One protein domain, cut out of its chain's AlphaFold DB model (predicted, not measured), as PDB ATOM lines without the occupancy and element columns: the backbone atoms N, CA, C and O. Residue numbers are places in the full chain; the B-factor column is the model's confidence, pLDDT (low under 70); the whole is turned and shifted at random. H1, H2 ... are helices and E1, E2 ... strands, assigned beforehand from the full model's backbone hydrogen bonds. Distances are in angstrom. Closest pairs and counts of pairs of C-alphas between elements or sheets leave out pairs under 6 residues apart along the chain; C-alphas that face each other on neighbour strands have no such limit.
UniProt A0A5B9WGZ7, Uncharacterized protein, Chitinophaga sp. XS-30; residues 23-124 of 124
ATOM      1  N   SER A  23     -48.106  51.332   9.542       54.88
ATOM      2  CA  SER A  23     -48.354  50.044  10.175       54.88
ATOM      3  C   SER A  23     -49.536  49.356   9.501       54.88
ATOM      4  O   SER A  23     -50.670  49.819   9.628       54.88
ATOM      5  N   GLN A  24     -49.293  48.246   8.808       57.78
ATOM      6  CA  GLN A  24     -50.360  47.389   8.285       57.78
ATOM      7  C   GLN A  24     -50.381  46.081   9.074       57.78
ATOM      8  O   GLN A  24     -49.347  45.436   9.253       57.78
ATOM      9  N   ALA A  25     -51.555  45.687   9.564       55.53
ATOM     10  CA  ALA A  25     -51.764  44.342  10.084       55.53
ATOM     11  C   ALA A  25     -51.949  43.401   8.887       55.53
ATOM     12  O   ALA A  25     -52.878  43.570   8.098       55.53
ATOM     13  N   ASN A  26     -51.054  42.429   8.719       53.38
ATOM     14  CA  ASN A  26     -51.172  41.445   7.646       53.38
ATOM     15  C   ASN A  26     -52.332  40.464   7.932       53.38
ATOM     16  O   ASN A  26     -52.821  40.399   9.057       53.38
ATOM     17  N   THR A  27     -52.751  39.651   6.951       47.88
ATOM     18  CA  THR A  27     -53.923  38.731   6.992       47.88
ATOM     19  C   THR A  27     -53.954  37.739   8.179       47.88
ATOM     20  O   THR A  27     -54.968  37.088   8.410       47.88
ATOM     21  N   PHE A  28     -52.869  37.647   8.956       54.16
ATOM     22  CA  PHE A  28     -52.718  36.825  10.164       54.16
ATOM     23  C   PHE A  28     -52.505  37.629  11.467       54.16
ATOM     24  O   PHE A  28     -52.162  37.047  12.490       54.16
ATOM     25  N   GLY A  29     -52.685  38.954  11.458       62.41
ATOM     26  CA  GLY A  29     -52.575  39.811  12.649       62.41
ATOM     27  C   GLY A  29     -51.156  40.261  13.015       62.41
ATOM     28  O   GLY A  29     -50.999  40.990  13.987       62.41
ATOM     29  N   LYS A  30     -50.134  39.877  12.238       74.88
ATOM     30  CA  LYS A  30     -48.756  40.353  12.433       74.88
ATOM     31  C   LYS A  30     -48.604  41.770  11.902       74.88
ATOM     32  O   LYS A  30     -48.967  42.046  10.752       74.88
ATOM     33  N   ARG A  31     -48.057  42.657  12.730       82.88
ATOM     34  CA  ARG A  31     -47.791  44.041  12.338       82.88
ATOM     35  C   ARG A  31     -46.562  44.117  11.436       82.88
ATOM     36  O   ARG A  31     -45.506  43.574  11.762       82.88
ATOM     37  N   GLN A  32     -46.697  44.838  10.330       89.19
ATOM     38  CA  GLN A  32     -45.578  45.293   9.510       89.19
ATOM     39  C   GLN A  32     -45.336  46.774   9.727       89.19
ATOM     40  O   GLN A  32     -46.287  47.530   9.911       89.19
ATOM     41  N   ILE A  33     -44.072  47.176   9.719       88.44
ATOM     42  CA  ILE A  33     -43.649  48.568   9.833       88.44
ATOM     43  C   ILE A  33     -42.664  48.830   8.702       88.44
ATOM     44  O   ILE A  33     -41.612  48.198   8.647       88.44
ATOM     45  N   THR A  34     -42.995  49.770   7.825       89.19
ATOM     46  CA  THR A  34     -42.060  50.295   6.826       89.19
ATOM     47  C   THR A  34     -41.542  51.638   7.317       89.19
ATOM     48  O   THR A  34     -42.336  52.544   7.573       89.19
ATOM     49  N   ALA A  35     -40.227  51.750   7.510       86.56
ATOM     50  CA  ALA A  35     -39.599  52.954   8.044       86.56
ATOM     51  C   ALA A  35     -38.130  53.092   7.620       86.56
ATOM     52  O   ALA A  35     -37.431  52.111   7.351       86.56
ATOM     53  N   CYS A  36     -37.668  54.339   7.597       88.00
ATOM     54  CA  CYS A  36     -36.311  54.733   7.241       88.00
ATOM     55  C   CYS A  36     -35.535  55.034   8.517       88.00
ATOM     56  O   CYS A  36     -35.501  56.161   8.995       88.00
ATOM     57  N   PHE A  37     -34.982  54.005   9.139       87.75
ATOM     58  CA  PHE A  37     -34.199  54.178  10.355       87.75
ATOM     59  C   PHE A  37     -32.791  54.670  10.004       87.75
ATOM     60  O   PHE A  37     -32.137  54.093   9.134       87.75
ATOM     61  N   GLU A  38     -32.302  55.699  10.698       86.75
ATOM     62  CA  GLU A  38     -30.919  56.166  10.538       86.75
ATOM     63  C   GLU A  38     -29.923  55.069  10.916       86.75
ATOM     64  O   GLU A  38     -28.946  54.840  10.201       86.75
ATOM     65  N   VAL A  39     -30.198  54.374  12.027       89.88
ATOM     66  CA  VAL A  39     -29.364  53.300  12.567       89.88
ATOM     67  C   VAL A  39     -30.237  52.132  13.014       89.88
ATOM     68  O   VAL A  39     -31.165  52.283  13.807       89.88
ATOM     69  N   LEU A  40     -29.888  50.936  12.554       93.06
ATOM     70  CA  LEU A  40     -30.483  49.663  12.939       93.06
ATOM     71  C   LEU A  40     -29.395  48.724  13.427       93.06
ATOM     72  O   LEU A  40     -28.363  48.560  12.782       93.06
ATOM     73  N   THR A  41     -29.639  48.066  14.550       96.69
ATOM     74  CA  THR A  41     -28.819  46.936  14.982       96.69
ATOM     75  C   THR A  41     -29.547  45.654  14.624       96.69
ATOM     76  O   THR A  41     -30.648  45.402  15.110       96.69
ATOM     77  N   LEU A  42     -28.927  44.857  13.768       97.19
ATOM     78  CA  LEU A  42     -29.384  43.552  13.325       97.19
ATOM     79  C   LEU A  42     -28.768  42.451  14.190       97.19
ATOM     80  O   LEU A  42     -27.655  42.609  14.688       97.19
ATOM     81  N   THR A  43     -29.459  41.326  14.357       97.94
ATOM     82  CA  THR A  43     -28.962  40.156  15.090       97.94
ATOM     83  C   THR A  43     -29.506  38.833  14.547       97.94
ATOM     84  O   THR A  43     -30.547  38.783  13.897       97.94
ATOM     85  N   ASP A  44     -28.795  37.748  14.836       96.38
ATOM     86  CA  ASP A  44     -29.230  36.353  14.688       96.38
ATOM     87  C   ASP A  44     -29.533  35.684  16.051       96.38
ATOM     88  O   ASP A  44     -29.816  34.487  16.114       96.38
ATOM     89  N   GLY A  45     -29.466  36.451  17.148       94.38
ATOM     90  CA  GLY A  45     -29.573  35.981  18.532       94.38
ATOM     91  C   GLY A  45     -28.234  35.664  19.208       94.38
ATOM     92  O   GLY A  45     -28.215  35.418  20.412       94.38
ATOM     93  N   SER A  46     -27.119  35.689  18.471       94.81
ATOM     94  CA  SER A  46     -25.765  35.444  19.002       94.81
ATOM     95  C   SER A  46     -24.812  36.607  18.740       94.81
ATOM     96  O   SER A  46     -24.038  36.993  19.615       94.81
ATOM     97  N   THR A  47     -24.860  37.178  17.539       95.75
ATOM     98  CA  THR A  47     -24.016  38.296  17.111       95.75
ATOM     99  C   THR A  47     -24.864  39.454  16.610       95.75
ATOM    100  O   THR A  47     -26.054  39.302  16.325       95.75
ATOM    101  N   THR A  48     -24.249  40.628  16.502       96.56
ATOM    102  CA  THR A  48     -24.911  41.833  16.009       96.56
ATOM    103  C   THR A  48     -24.141  42.472  14.864       96.56
ATOM    104  O   THR A  48     -22.923  42.349  14.781       96.56
ATOM    105  N   ASP A  49     -24.874  43.165  13.997       95.62
ATOM    106  CA  ASP A  49     -24.341  44.089  12.999       95.62
ATOM    107  C   ASP A  49     -25.084  45.410  13.084       95.62
ATOM    108  O   ASP A  49     -26.253  45.452  13.455       95.62
ATOM    109  N   VAL A  50     -24.432  46.485  12.655       93.69
ATOM    110  CA  VAL A  50     -25.084  47.781  12.482       93.69
ATOM    111  C   VAL A  50     -25.312  48.043  10.998       93.69
ATOM    112  O   VAL A  50     -24.389  47.920  10.183       93.69
ATOM    113  N   LEU A  51     -26.542  48.407  10.658       90.38
ATOM    114  CA  LEU A  51     -26.957  48.916   9.361       90.38
ATOM    115  C   LEU A  51     -27.311  50.397   9.525       90.38
ATOM    116  O   LEU A  51     -28.051  50.763  10.432       90.38
ATOM    117  N   THR A  52     -26.737  51.251   8.686       86.38
ATOM    118  CA  THR A  52     -26.871  52.708   8.795       86.38
ATOM    119  C   THR A  52     -27.208  53.291   7.433       86.38
ATOM    120  O   THR A  52     -26.555  52.963   6.435       86.38
ATOM    121  N   ASN A  53     -28.232  54.142   7.399       78.44
ATOM    122  CA  ASN A  53     -28.620  54.899   6.209       78.44
ATOM    123  C   ASN A  53     -27.619  56.042   5.952       78.44
ATOM    124  O   ASN A  53     -27.185  56.242   4.823       78.44
ATOM    125  N   ALA A  54     -27.128  56.705   7.005       68.94
ATOM    126  CA  ALA A  54     -26.237  57.865   6.886       68.94
ATOM    127  C   ALA A  54     -24.865  57.564   6.250       68.94
ATOM    128  O   ALA A  54     -24.134  58.485   5.893       68.94
ATOM    129  N   SER A  55     -24.471  56.292   6.150       65.50
ATOM    130  CA  SER A  55     -23.144  55.903   5.659       65.50
ATOM    131  C   SER A  55     -23.125  55.394   4.221       65.50
ATOM    132  O   SER A  55     -22.093  54.857   3.827       65.50
ATOM    133  N   ASN A  56     -24.221  55.532   3.460       74.75
ATOM    134  CA  ASN A  56     -24.329  55.000   2.095       74.75
ATOM    135  C   ASN A  56     -23.904  53.522   2.055       74.75
ATOM    136  O   ASN A  56     -22.938  53.136   1.402       74.75
ATOM    137  N   THR A  57     -24.545  52.696   2.893       86.75
ATOM    138  CA  THR A  57     -24.204  51.268   2.962       86.75
ATOM    139  C   THR A  57     -24.595  50.610   1.636       86.75
ATOM    140  O   THR A  57     -25.794  50.577   1.367       86.75
ATOM    141  N   PRO A  58     -23.674  50.008   0.861       90.12
ATOM    142  CA  PRO A  58     -24.025  49.454  -0.445       90.12
ATOM    143  C   PRO A  58     -25.081  48.353  -0.333       90.12
ATOM    144  O   PRO A  58     -25.018  47.543   0.599       90.12
ATOM    145  N   ALA A  59     -25.990  48.253  -1.303       89.06
ATOM    146  CA  ALA A  59     -27.107  47.306  -1.274       89.06
ATOM    147  C   ALA A  59     -26.659  45.862  -1.017       89.06
ATOM    148  O   ALA A  59     -27.143  45.217  -0.093       89.06
ATOM    149  N   ALA A  60     -25.619  45.395  -1.716       90.50
ATOM    150  CA  ALA A  60     -25.065  44.055  -1.506       90.50
ATOM    151  C   ALA A  60     -24.548  43.826  -0.069       90.50
ATOM    152  O   ALA A  60     -24.613  42.714   0.453       90.50
ATOM    153  N   THR A  61     -24.035  44.873   0.584       92.31
ATOM    154  CA  THR A  61     -23.600  44.799   1.987       92.31
ATOM    155  C   THR A  61     -24.802  44.773   2.923       92.31
ATOM    156  O   THR A  61     -24.805  44.003   3.882       92.31
ATOM    157  N   ALA A  62     -25.820  45.591   2.656       92.25
ATOM    158  CA  ALA A  62     -27.062  45.591   3.420       92.25
ATOM    159  C   ALA A  62     -27.763  44.225   3.335       92.25
ATOM    160  O   ALA A  62     -28.055  43.636   4.374       92.25
ATOM    161  N   ASP A  63     -27.915  43.675   2.128       93.12
ATOM    162  CA  ASP A  63     -28.467  42.338   1.882       93.12
ATOM    163  C   ASP A  63     -27.678  41.256   2.625       93.12
ATOM    164  O   ASP A  63     -28.266  40.417   3.306       93.12
ATOM    165  N   ALA A  64     -26.342  41.283   2.554       94.62
ATOM    166  CA  ALA A  64     -25.503  40.305   3.245       94.62
ATOM    167  C   ALA A  64     -25.663  40.375   4.773       94.62
ATOM    168  O   ALA A  64     -25.753  39.336   5.432       94.62
ATOM    169  N   LYS A  65     -25.735  41.587   5.340       95.25
ATOM    170  CA  LYS A  65     -25.963  41.793   6.778       95.25
ATOM    171  C   LYS A  65     -27.342  41.298   7.203       95.25
ATOM    172  O   LYS A  65     -27.443  40.576   8.190       95.25
ATOM    173  N   VAL A  66     -28.386  41.634   6.445       95.75
ATOM    174  CA  VAL A  66     -29.765  41.197   6.711       95.75
ATOM    175  C   VAL A  66     -29.901  39.680   6.591       95.75
ATOM    176  O   VAL A  66     -30.513  39.055   7.453       95.75
ATOM    177  N   ALA A  67     -29.289  39.066   5.577       95.06
ATOM    178  CA  ALA A  67     -29.305  37.617   5.400       95.06
ATOM    179  C   ALA A  67     -28.582  36.881   6.540       95.06
ATOM    180  O   ALA A  67     -29.043  35.829   6.982       95.06
ATOM    181  N   ALA A  68     -27.468  37.430   7.032       96.44
ATOM    182  CA  ALA A  68     -26.738  36.860   8.161       96.44
ATOM    183  C   ALA A  68     -27.458  37.080   9.502       96.44
ATOM    184  O   ALA A  68     -27.360  36.241  10.395       96.44
ATOM    185  N   ARG A  69     -28.148  38.216   9.660       97.25
ATOM    186  CA  ARG A  69     -28.722  38.697  10.925       97.25
ATOM    187  C   ARG A  69     -30.120  39.278  10.678       97.25
ATOM    188  O   ARG A  69     -30.281  40.492  10.579       97.25
ATOM    189  N   PRO A  70     -31.151  38.429  10.564       96.88
ATOM    190  CA  PRO A  70     -32.460  38.862  10.083       96.88
ATOM    191  C   PRO A  70     -33.321  39.569  11.139       96.88
ATOM    192  O   PRO A  70     -34.385  40.079  10.798       96.88
ATOM    193  N   TYR A  71     -32.924  39.589  12.413       97.75
ATOM    194  CA  TYR A  71     -33.741  40.120  13.508       97.75
ATOM    195  C   TYR A  71     -33.302  41.509  13.950       97.75
ATOM    196  O   TYR A  71     -32.130  41.860  13.846       97.75
ATOM    197  N   ILE A  72     -34.230  42.296  14.494       96.88
ATOM    198  CA  ILE A  72     -33.922  43.641  14.991       96.88
ATOM    199  C   ILE A  72     -33.559  43.579  16.472       96.88
ATOM    200  O   ILE A  72     -34.372  43.174  17.300       96.88
ATOM    201  N   ALA A  73     -32.344  44.010  16.805       96.81
ATOM    202  CA  ALA A  73     -31.871  44.174  18.176       96.81
ATOM    203  C   ALA A  73     -32.124  45.570  18.741       96.81
ATOM    204  O   ALA A  73     -32.365  45.717  19.936       96.81
ATOM    205  N   ASN A  74     -32.051  46.587  17.887       95.12
ATOM    206  CA  ASN A  74     -32.342  47.971  18.228       95.12
ATOM    207  C   ASN A  74     -32.636  48.760  16.946       95.12
ATOM    208  O   ASN A  74     -32.109  48.423  15.884       95.12
ATOM    209  N   ALA A  75     -33.422  49.825  17.047       93.00
ATOM    210  CA  ALA A  75     -33.675  50.748  15.951       93.00
ATOM    211  C   ALA A  75     -33.676  52.183  16.479       93.00
ATOM    212  O   ALA A  75     -34.159  52.445  17.582       93.00
ATOM    213  N   SER A  76     -33.128  53.113  15.701       90.50
ATOM    214  CA  SER A  76     -33.270  54.542  15.968       90.50
ATOM    215  C   SER A  76     -34.729  54.978  15.810       90.50
ATOM    216  O   SER A  76     -35.594  54.217  15.373       90.50
ATOM    217  N   THR A  77     -35.019  56.243  16.104       85.06
ATOM    218  CA  THR A  77     -36.252  56.842  15.593       85.06
ATOM    219  C   THR A  77     -36.229  56.843  14.058       85.06
ATOM    220  O   THR A  77     -35.147  56.998  13.473       85.06
ATOM    221  N   PRO A  78     -37.380  56.650  13.391       83.06
ATOM    222  CA  PRO A  78     -37.477  56.838  11.949       83.06
ATOM    223  C   PRO A  78     -37.051  58.259  11.562       83.06
ATOM    224  O   PRO A  78     -37.502  59.223  12.181       83.06
ATOM    225  N   ALA A  79     -36.190  58.369  10.558       76.19
ATOM    226  CA  ALA A  79     -35.852  59.618   9.890       76.19
ATOM    227  C   ALA A  79     -36.908  59.953   8.823       76.19
ATOM    228  O   ALA A  79     -37.711  59.097   8.428       76.19
ATOM    229  N   GLU A  80     -36.892  61.196   8.339       69.12
ATOM    230  CA  GLU A  80     -37.639  61.548   7.132       69.12
ATOM    231  C   GLU A  80     -37.127  60.710   5.956       69.12
ATOM    232  O   GLU A  80     -35.923  60.531   5.768       69.12
ATOM    233  N   ALA A  81     -38.058  60.134   5.199       61.94
ATOM    234  CA  ALA A  81     -37.715  59.320   4.050       61.94
ATOM    235  C   ALA A  81     -37.226  60.226   2.911       61.94
ATOM    236  O   ALA A  81     -37.941  61.128   2.475       61.94
ATOM    237  N   GLU A  82     -36.017  59.965   2.422       64.75
ATOM    238  CA  GLU A  82     -35.580  60.425   1.103       64.75
ATOM    239  C   GLU A  82     -36.167  59.498   0.022       64.75
ATOM    240  O   GLU A  82     -36.578  58.374   0.318       64.75
ATOM    241  N   GLU A  83     -36.226  59.954  -1.232       65.19
ATOM    242  CA  GLU A  83     -36.702  59.140  -2.360       65.19
ATOM    243  C   GLU A  83     -35.828  57.876  -2.533       65.19
ATOM    244  O   GLU A  83     -34.715  57.918  -3.060       65.19
ATOM    245  N   CYS A  84     -36.328  56.727  -2.066       68.12
ATOM    246  CA  CYS A  84     -35.689  55.421  -2.238       68.12
ATOM    247  C   CYS A  84     -36.098  54.816  -3.589       68.12
ATOM    248  O   CYS A  84     -37.076  54.072  -3.670       68.12
ATOM    249  N   GLU A  85     -35.394  55.160  -4.666       55.31
ATOM    250  CA  GLU A  85     -35.768  54.726  -6.023       55.31
ATOM    251  C   GLU A  85     -34.795  53.739  -6.706       55.31
ATOM    252  O   GLU A  85     -35.171  53.133  -7.710       55.31
ATOM    253  N   SER A  86     -33.565  53.534  -6.212       54.31
ATOM    254  CA  SER A  86     -32.499  52.820  -6.952       54.31
ATOM    255  C   SER A  86     -31.601  51.958  -6.052       54.31
ATOM    256  O   SER A  86     -31.667  52.046  -4.842       54.31
ATOM    257  N   PHE A  87     -30.839  51.023  -6.623       65.75
ATOM    258  CA  PHE A  87     -30.255  49.843  -5.958       65.75
ATOM    259  C   PHE A  87     -28.851  50.055  -5.370       65.75
ATOM    260  O   PHE A  87     -28.119  49.078  -5.191       65.75
ATOM    261  N   VAL A  88     -28.412  51.294  -5.147       74.69
ATOM    262  CA  VAL A  88     -27.000  51.555  -4.827       74.69
ATOM    263  C   VAL A  88     -26.763  51.432  -3.332       74.69
ATOM    264  O   VAL A  88     -25.984  50.574  -2.915       74.69
ATOM    265  N   ASP A  89     -27.493  52.206  -2.530       83.44
ATOM    266  CA  ASP A  89     -27.255  52.320  -1.090       83.44
ATOM    267  C   ASP A  89     -28.507  52.047  -0.257       83.44
ATOM    268  O   ASP A  89     -29.628  52.310  -0.675       83.44
ATOM    269  N   PHE A  90     -28.336  51.522   0.954       86.12
ATOM    270  CA  PHE A  90     -29.415  51.283   1.908       86.12
ATOM    271  C   PHE A  90     -30.197  52.566   2.215       86.12
ATOM    272  O   PHE A  90     -29.616  53.596   2.559       86.12
ATOM    273  N   CYS A  91     -31.524  52.465   2.154       87.12
ATOM    274  CA  CYS A  91     -32.445  53.562   2.421       87.12
ATOM    275  C   CYS A  91     -33.349  53.236   3.617       87.12
ATOM    276  O   CYS A  91     -33.233  53.813   4.699       87.12
ATOM    277  N   CYS A  92     -34.253  52.279   3.442       88.38
ATOM    278  CA  CYS A  92     -35.295  51.966   4.415       88.38
ATOM    279  C   CYS A  92     -35.513  50.462   4.450       88.38
ATOM    280  O   CYS A  92     -34.933  49.715   3.664       88.38
ATOM    281  N   LEU A  93     -36.373  49.996   5.345       90.06
ATOM    282  CA  LEU A  93     -36.769  48.597   5.346       90.06
ATOM    283  C   LEU A  93     -38.203  48.414   5.833       90.06
ATOM    284  O   LEU A  93     -38.775  49.272   6.510       90.06
ATOM    285  N   THR A  94     -38.776  47.274   5.472       91.19
ATOM    286  CA  THR A  94     -39.989  46.749   6.089       91.19
ATOM    287  C   THR A  94     -39.582  45.693   7.102       91.19
ATOM    288  O   THR A  94     -38.903  44.723   6.758       91.19
ATOM    289  N   ILE A  95     -40.037  45.850   8.340       93.19
ATOM    290  CA  ILE A  95     -39.976  44.815   9.374       93.19
ATOM    291  C   ILE A  95     -41.352  44.220   9.621       93.19
ATOM    292  O   ILE A  95     -42.374  44.878   9.433       93.19
ATOM    293  N   GLU A  96     -41.373  42.978  10.079       93.94
ATOM    294  CA  GLU A  96     -42.581  42.271  10.491       93.94
ATOM    295  C   GLU A  96     -42.384  41.650  11.873       93.94
ATOM    296  O   GLU A  96     -41.280  41.224  12.222       93.94
ATOM    297  N   GLU A  97     -43.455  41.583  12.660       93.81
ATOM    298  CA  GLU A  97     -43.455  40.840  13.917       93.81
ATOM    299  C   GLU A  97     -43.108  39.354  13.716       93.81
ATOM    300  O   GLU A  97     -43.608  38.676  12.814       93.81
ATOM    301  N   THR A  98     -42.283  38.812  14.608       93.81
ATOM    302  CA  THR A  98     -41.871  37.406  14.592       93.81
ATOM    303  C   THR A  98     -42.057  36.754  15.957       93.81
ATOM    304  O   THR A  98     -42.044  37.412  16.990       93.81
ATOM    305  N   GLU A  99     -42.234  35.437  15.973       94.56
ATOM    306  CA  GLU A  99     -42.284  34.647  17.212       94.56
ATOM    307  C   GLU A  99     -40.926  34.005  17.527       94.56
ATOM    308  O   GLU A  99     -40.771  33.333  18.546       94.56
ATOM    309  N   ASN A 100     -39.927  34.204  16.660       94.75
ATOM    310  CA  ASN A 100     -38.607  33.629  16.851       94.75
ATOM    311  C   ASN A 100     -37.942  34.207  18.110       94.75
ATOM    312  O   ASN A 100     -37.772  35.418  18.236       94.75
ATOM    313  N   LEU A 101     -37.545  33.331  19.034       95.44
ATOM    314  CA  LEU A 101     -36.965  33.717  20.321       95.44
ATOM    315  C   LEU A 101     -35.533  34.260  20.215       95.44
ATOM    316  O   LEU A 101     -35.071  34.895  21.160       95.44
ATOM    317  N   SER A 102     -34.855  34.054  19.083       95.38
ATOM    318  CA  SER A 102     -33.555  34.666  18.792       95.38
ATOM    319  C   SER A 102     -33.658  36.171  18.532       95.38
ATOM    320  O   SER A 102     -32.681  36.893  18.716       95.38
ATOM    321  N   ALA A 103     -34.831  36.666  18.128       96.88
ATOM    322  CA  ALA A 103     -35.084  38.096  18.024       96.88
ATOM    323  C   ALA A 103     -35.350  38.662  19.428       96.88
ATOM    324  O   ALA A 103     -36.219  38.127  20.112       96.88
ATOM    325  N   PRO A 104     -34.679  39.721  19.901       96.56
ATOM    326  CA  PRO A 104     -34.959  40.328  21.205       96.56
ATOM    327  C   PRO A 104     -36.282  41.117  21.214       96.56
ATOM    328  O   PRO A 104     -36.896  41.347  20.175       96.56
ATOM    329  N   LEU A 105     -36.758  41.470  22.416       95.69
ATOM    330  CA  LEU A 105     -37.943  42.313  22.586       95.69
ATOM    331  C   LEU A 105     -37.513  43.776  22.500       95.69
ATOM    332  O   LEU A 105     -36.686  44.207  23.300       95.69
ATOM    333  N   ILE A 106     -38.106  44.529  21.583       94.56
ATOM    334  CA  ILE A 106     -37.905  45.972  21.433       94.56
ATOM    335  C   ILE A 106     -39.258  46.674  21.336       94.56
ATOM    336  O   ILE A 106     -40.245  46.064  20.925       94.56
ATOM    337  N   ASP A 107     -39.306  47.945  21.724       91.38
ATOM    338  CA  ASP A 107     -40.504  48.776  21.600       91.38
ATOM    339  C   ASP A 107     -40.309  49.799  20.479       91.38
ATOM    340  O   ASP A 107     -39.394  50.620  20.528       91.38
ATOM    341  N   LEU A 108     -41.171  49.723  19.465       88.38
ATOM    342  CA  LEU A 108     -41.214  50.645  18.326       88.38
ATOM    343  C   LEU A 108     -42.491  51.508  18.338       88.38
ATOM    344  O   LEU A 108     -42.958  51.951  17.288       88.38
ATOM    345  N   GLY A 109     -43.067  51.729  19.525       84.50
ATOM    346  CA  GLY A 109     -44.230  52.587  19.760       84.50
ATOM    347  C   GLY A 109     -45.547  51.844  20.001       84.50
ATOM    348  O   GLY A 109     -46.604  52.458  19.903       84.50
ATOM    349  N   ASP A 110     -45.507  50.538  20.275       82.88
ATOM    350  CA  ASP A 110     -46.701  49.701  20.520       82.88
ATOM    351  C   ASP A 110     -46.399  48.546  21.487       82.88
ATOM    352  O   ASP A 110     -46.919  47.430  21.394       82.88
ATOM    353  N   GLY A 111     -45.493  48.827  22.423       88.25
ATOM    354  CA  GLY A 111     -45.014  47.883  23.412       88.25
ATOM    355  C   GLY A 111     -43.934  46.946  22.881       88.25
ATOM    356  O   GLY A 111     -43.521  46.976  21.723       88.25
ATOM    357  N   PHE A 112     -43.463  46.082  23.779       93.06
ATOM    358  CA  PHE A 112     -42.365  45.165  23.502       93.06
ATOM    359  C   PHE A 112     -42.791  44.021  22.581       93.06
ATOM    360  O   PHE A 112     -43.599  43.164  22.957       93.06
ATOM    361  N   LYS A 113     -42.193  43.976  21.391       95.00
ATOM    362  CA  LYS A 113     -42.411  42.962  20.352       95.00
ATOM    363  C   LYS A 113     -41.078  42.507  19.767       95.00
ATOM    364  O   LYS A 113     -40.034  43.098  20.028       95.00
ATOM    365  N   ARG A 114     -41.105  41.429  18.985       95.44
ATOM    366  CA  ARG A 114     -39.934  40.922  18.257       95.44
ATOM    367  C   ARG A 114     -40.132  41.172  16.780       95.44
ATOM    368  O   ARG A 114     -41.217  40.903  16.274       95.44
ATOM    369  N   TYR A 115     -39.086  41.613  16.095       95.69
ATOM    370  CA  TYR A 115     -39.171  41.964  14.684       95.69
ATOM    371  C   TYR A 115     -38.087  41.276  13.864       95.69
ATOM    372  O   TYR A 115     -36.963  41.070  14.327       95.69
ATOM    373  N   GLN A 116     -38.438  40.955  12.624       96.12
ATOM    374  CA  GLN A 116     -37.522  40.490  11.594       96.12
ATOM    375  C   GLN A 116     -37.609  41.397  10.371       96.12
ATOM    376  O   GLN A 116     -38.669  41.959  10.084       96.12
ATOM    377  N   VAL A 117     -36.509  41.521   9.639       95.38
ATOM    378  CA  VAL A 117     -36.495  42.205   8.348       95.38
ATOM    379  C   VAL A 117     -37.274  41.365   7.343       95.38
ATOM    380  O   VAL A 117     -37.068  40.158   7.225       95.38
ATOM    381  N   LYS A 118     -38.188  42.015   6.627       93.62
ATOM    382  CA  LYS A 118     -38.987  41.416   5.558       93.62
ATOM    383  C   LYS A 118     -38.512  41.870   4.182       93.62
ATOM    384  O   LYS A 118     -38.448  41.061   3.265       93.62
ATOM    385  N   GLU A 119     -38.209  43.156   4.045       90.44
ATOM    386  CA  GLU A 119     -37.817  43.773   2.778       90.44
ATOM    387  C   GLU A 119     -36.868  44.944   3.042       90.44
ATOM    388  O   GLU A 119     -36.992  45.609   4.070       90.44
ATOM    389  N   VAL A 120     -35.932  45.190   2.128       89.69
ATOM    390  CA  VAL A 120     -34.965  46.291   2.195       89.69
ATOM    391  C   VAL A 120     -35.153  47.177   0.965       89.69
ATOM    392  O   VAL A 120     -35.306  46.671  -0.143       89.69
ATOM    393  N   PHE A 121     -35.147  48.491   1.170       87.44
ATOM    394  CA  PHE A 121     -35.283  49.509   0.130       87.44
ATOM    395  C   PHE A 121     -33.986  50.301  -0.012       87.44
ATOM    396  O   PHE A 121     -33.277  50.532   0.973       87.44
ATOM    397  N   TYR A 122     -33.714  50.763  -1.228       85.50
ATOM    398  CA  TYR A 122     -32.426  51.322  -1.624       85.50
ATOM    399  C   TYR A 122     -32.573  52.707  -2.287       85.50
ATOM    400  O   TYR A 122     -33.640  53.032  -2.814       85.50
ATOM    401  N   LYS A 123     -31.514  53.526  -2.232       77.50
ATOM    402  CA  LYS A 123     -31.386  54.846  -2.871       77.50
ATOM    403  C   LYS A 123     -30.678  54.788  -4.236       77.50
ATOM    404  O   LYS A 123     -29.778  53.959  -4.400       77.50
ATOM    405  N   PRO A 124     -30.997  55.753  -5.129       66.31
ATOM    406  CA  PRO A 124     -30.055  56.496  -5.965       66.31
ATOM    407  C   PRO A 124     -28.772  55.840  -6.438       66.31
ATOM    408  O   PRO A 124     -27.765  56.113  -5.762       66.31
TER     409      PRO A 124
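What this domain is: This is residues 23 to 124 of the 124 residues of an uncharacterized protein of Chitinophaga sp. XS-30 (UniProt A0A5B9WGZ7). This is a compact sandwich of two antiparallel sheets, partly face to face with their strands crossed, and a single helix, H1, that packs on both sheets. The sheet E1, E2, E6, E7 is curled and has the two longest strands, E6 and E7; the smaller sheet has the order E4, E3, E5. The printed part has 102 residues, with one named helix and seven named strands in the order E1, E2, E3, E4, H1, E5, E6, E7; the class is mostly strand. The radius of gyration of the C-alphas is 12.8 A, and the rounded outline spans 33 by 29 by 22 A.

Where its parts are: E1, residues 23 to 25, begins at C-alpha 23 (-48.354, 50.044, 10.175) and is 6.6 A long. E2, residues 31 to 35, is 12.8 A long, E3, residues 39 to 43, is 13.4 A and E4, residues 48 to 52, is 13.2 A. H1, residues 59 to 68, is 14.1 A long and begins at C-alpha 59 (-27.107, 47.306, -1.274). E5, residues 71 to 75, is 10.9 A long. E6, residues 89 to 97, is 24.9 A long; E7, residues 115 to 123, is 23.1 A, bends by 60 degrees at residue 118 and ends at C-alpha 123 (-31.386, 54.846, -2.871).

How they stand to each other: E1 and E2 form a hairpin, with N 32 and O 24 within hydrogen-bond range at 2.9 A. E2 and E6 are antiparallel at 165 degrees, with N 95 and O 33 at 2.8 A. E6 and E7 form a hairpin, with N 94 and O 119 at 2.8 A. In the other sheet E3 and E4 form a hairpin, with N 40 and O 51 at 2.8 A, and E3 and E5 are antiparallel, with N 43 and O 71 at 2.8 A. The sandwich, two sheets face to face, has strands at 47 degrees to each other; the closest C-alphas of E5 and E7, those of Tyr 71 and Gln 116, are 4.3 A apart. H1 is on both sheets, one face of each: its height is 9.6 A over E4, E3, E5, where it lies over E4 and along the strands at 23 degrees on the local plane, and 7.7 A over the other sheet, where it is only just over none of the strands, with 2 of its C-alphas falling on E6. The closest C-alphas of H1 and E6 are those of Ala 59 and Asp 89, 5.0 A apart, and those of H1 and E4 are Ala 62 and Leu 51, 6.8 A apart. E4, H1 and E5 are a split strand-helix-strand unit, two strands running the same way with E3 between them, and its crossover is right-handed. In H1 every O i to N i+4 pair is within hydrogen-bond range. E3 and E7 are apart.

The domain as a whole: The C-alphas of Phe 28 and Ser 55, the two farthest apart, are 35.5 A from each other. The printed part has no cut. The links E5 to E6, 13 residues, and E6 to E7, 17 residues, are long; in the latter, residues 106 to 107 pair antiparallel with 112 to 113. The mean pLDDT of the printed part is 85.6; it is under 70 at residues 23 to 29, 54 to 55, 80 to 87 and 124.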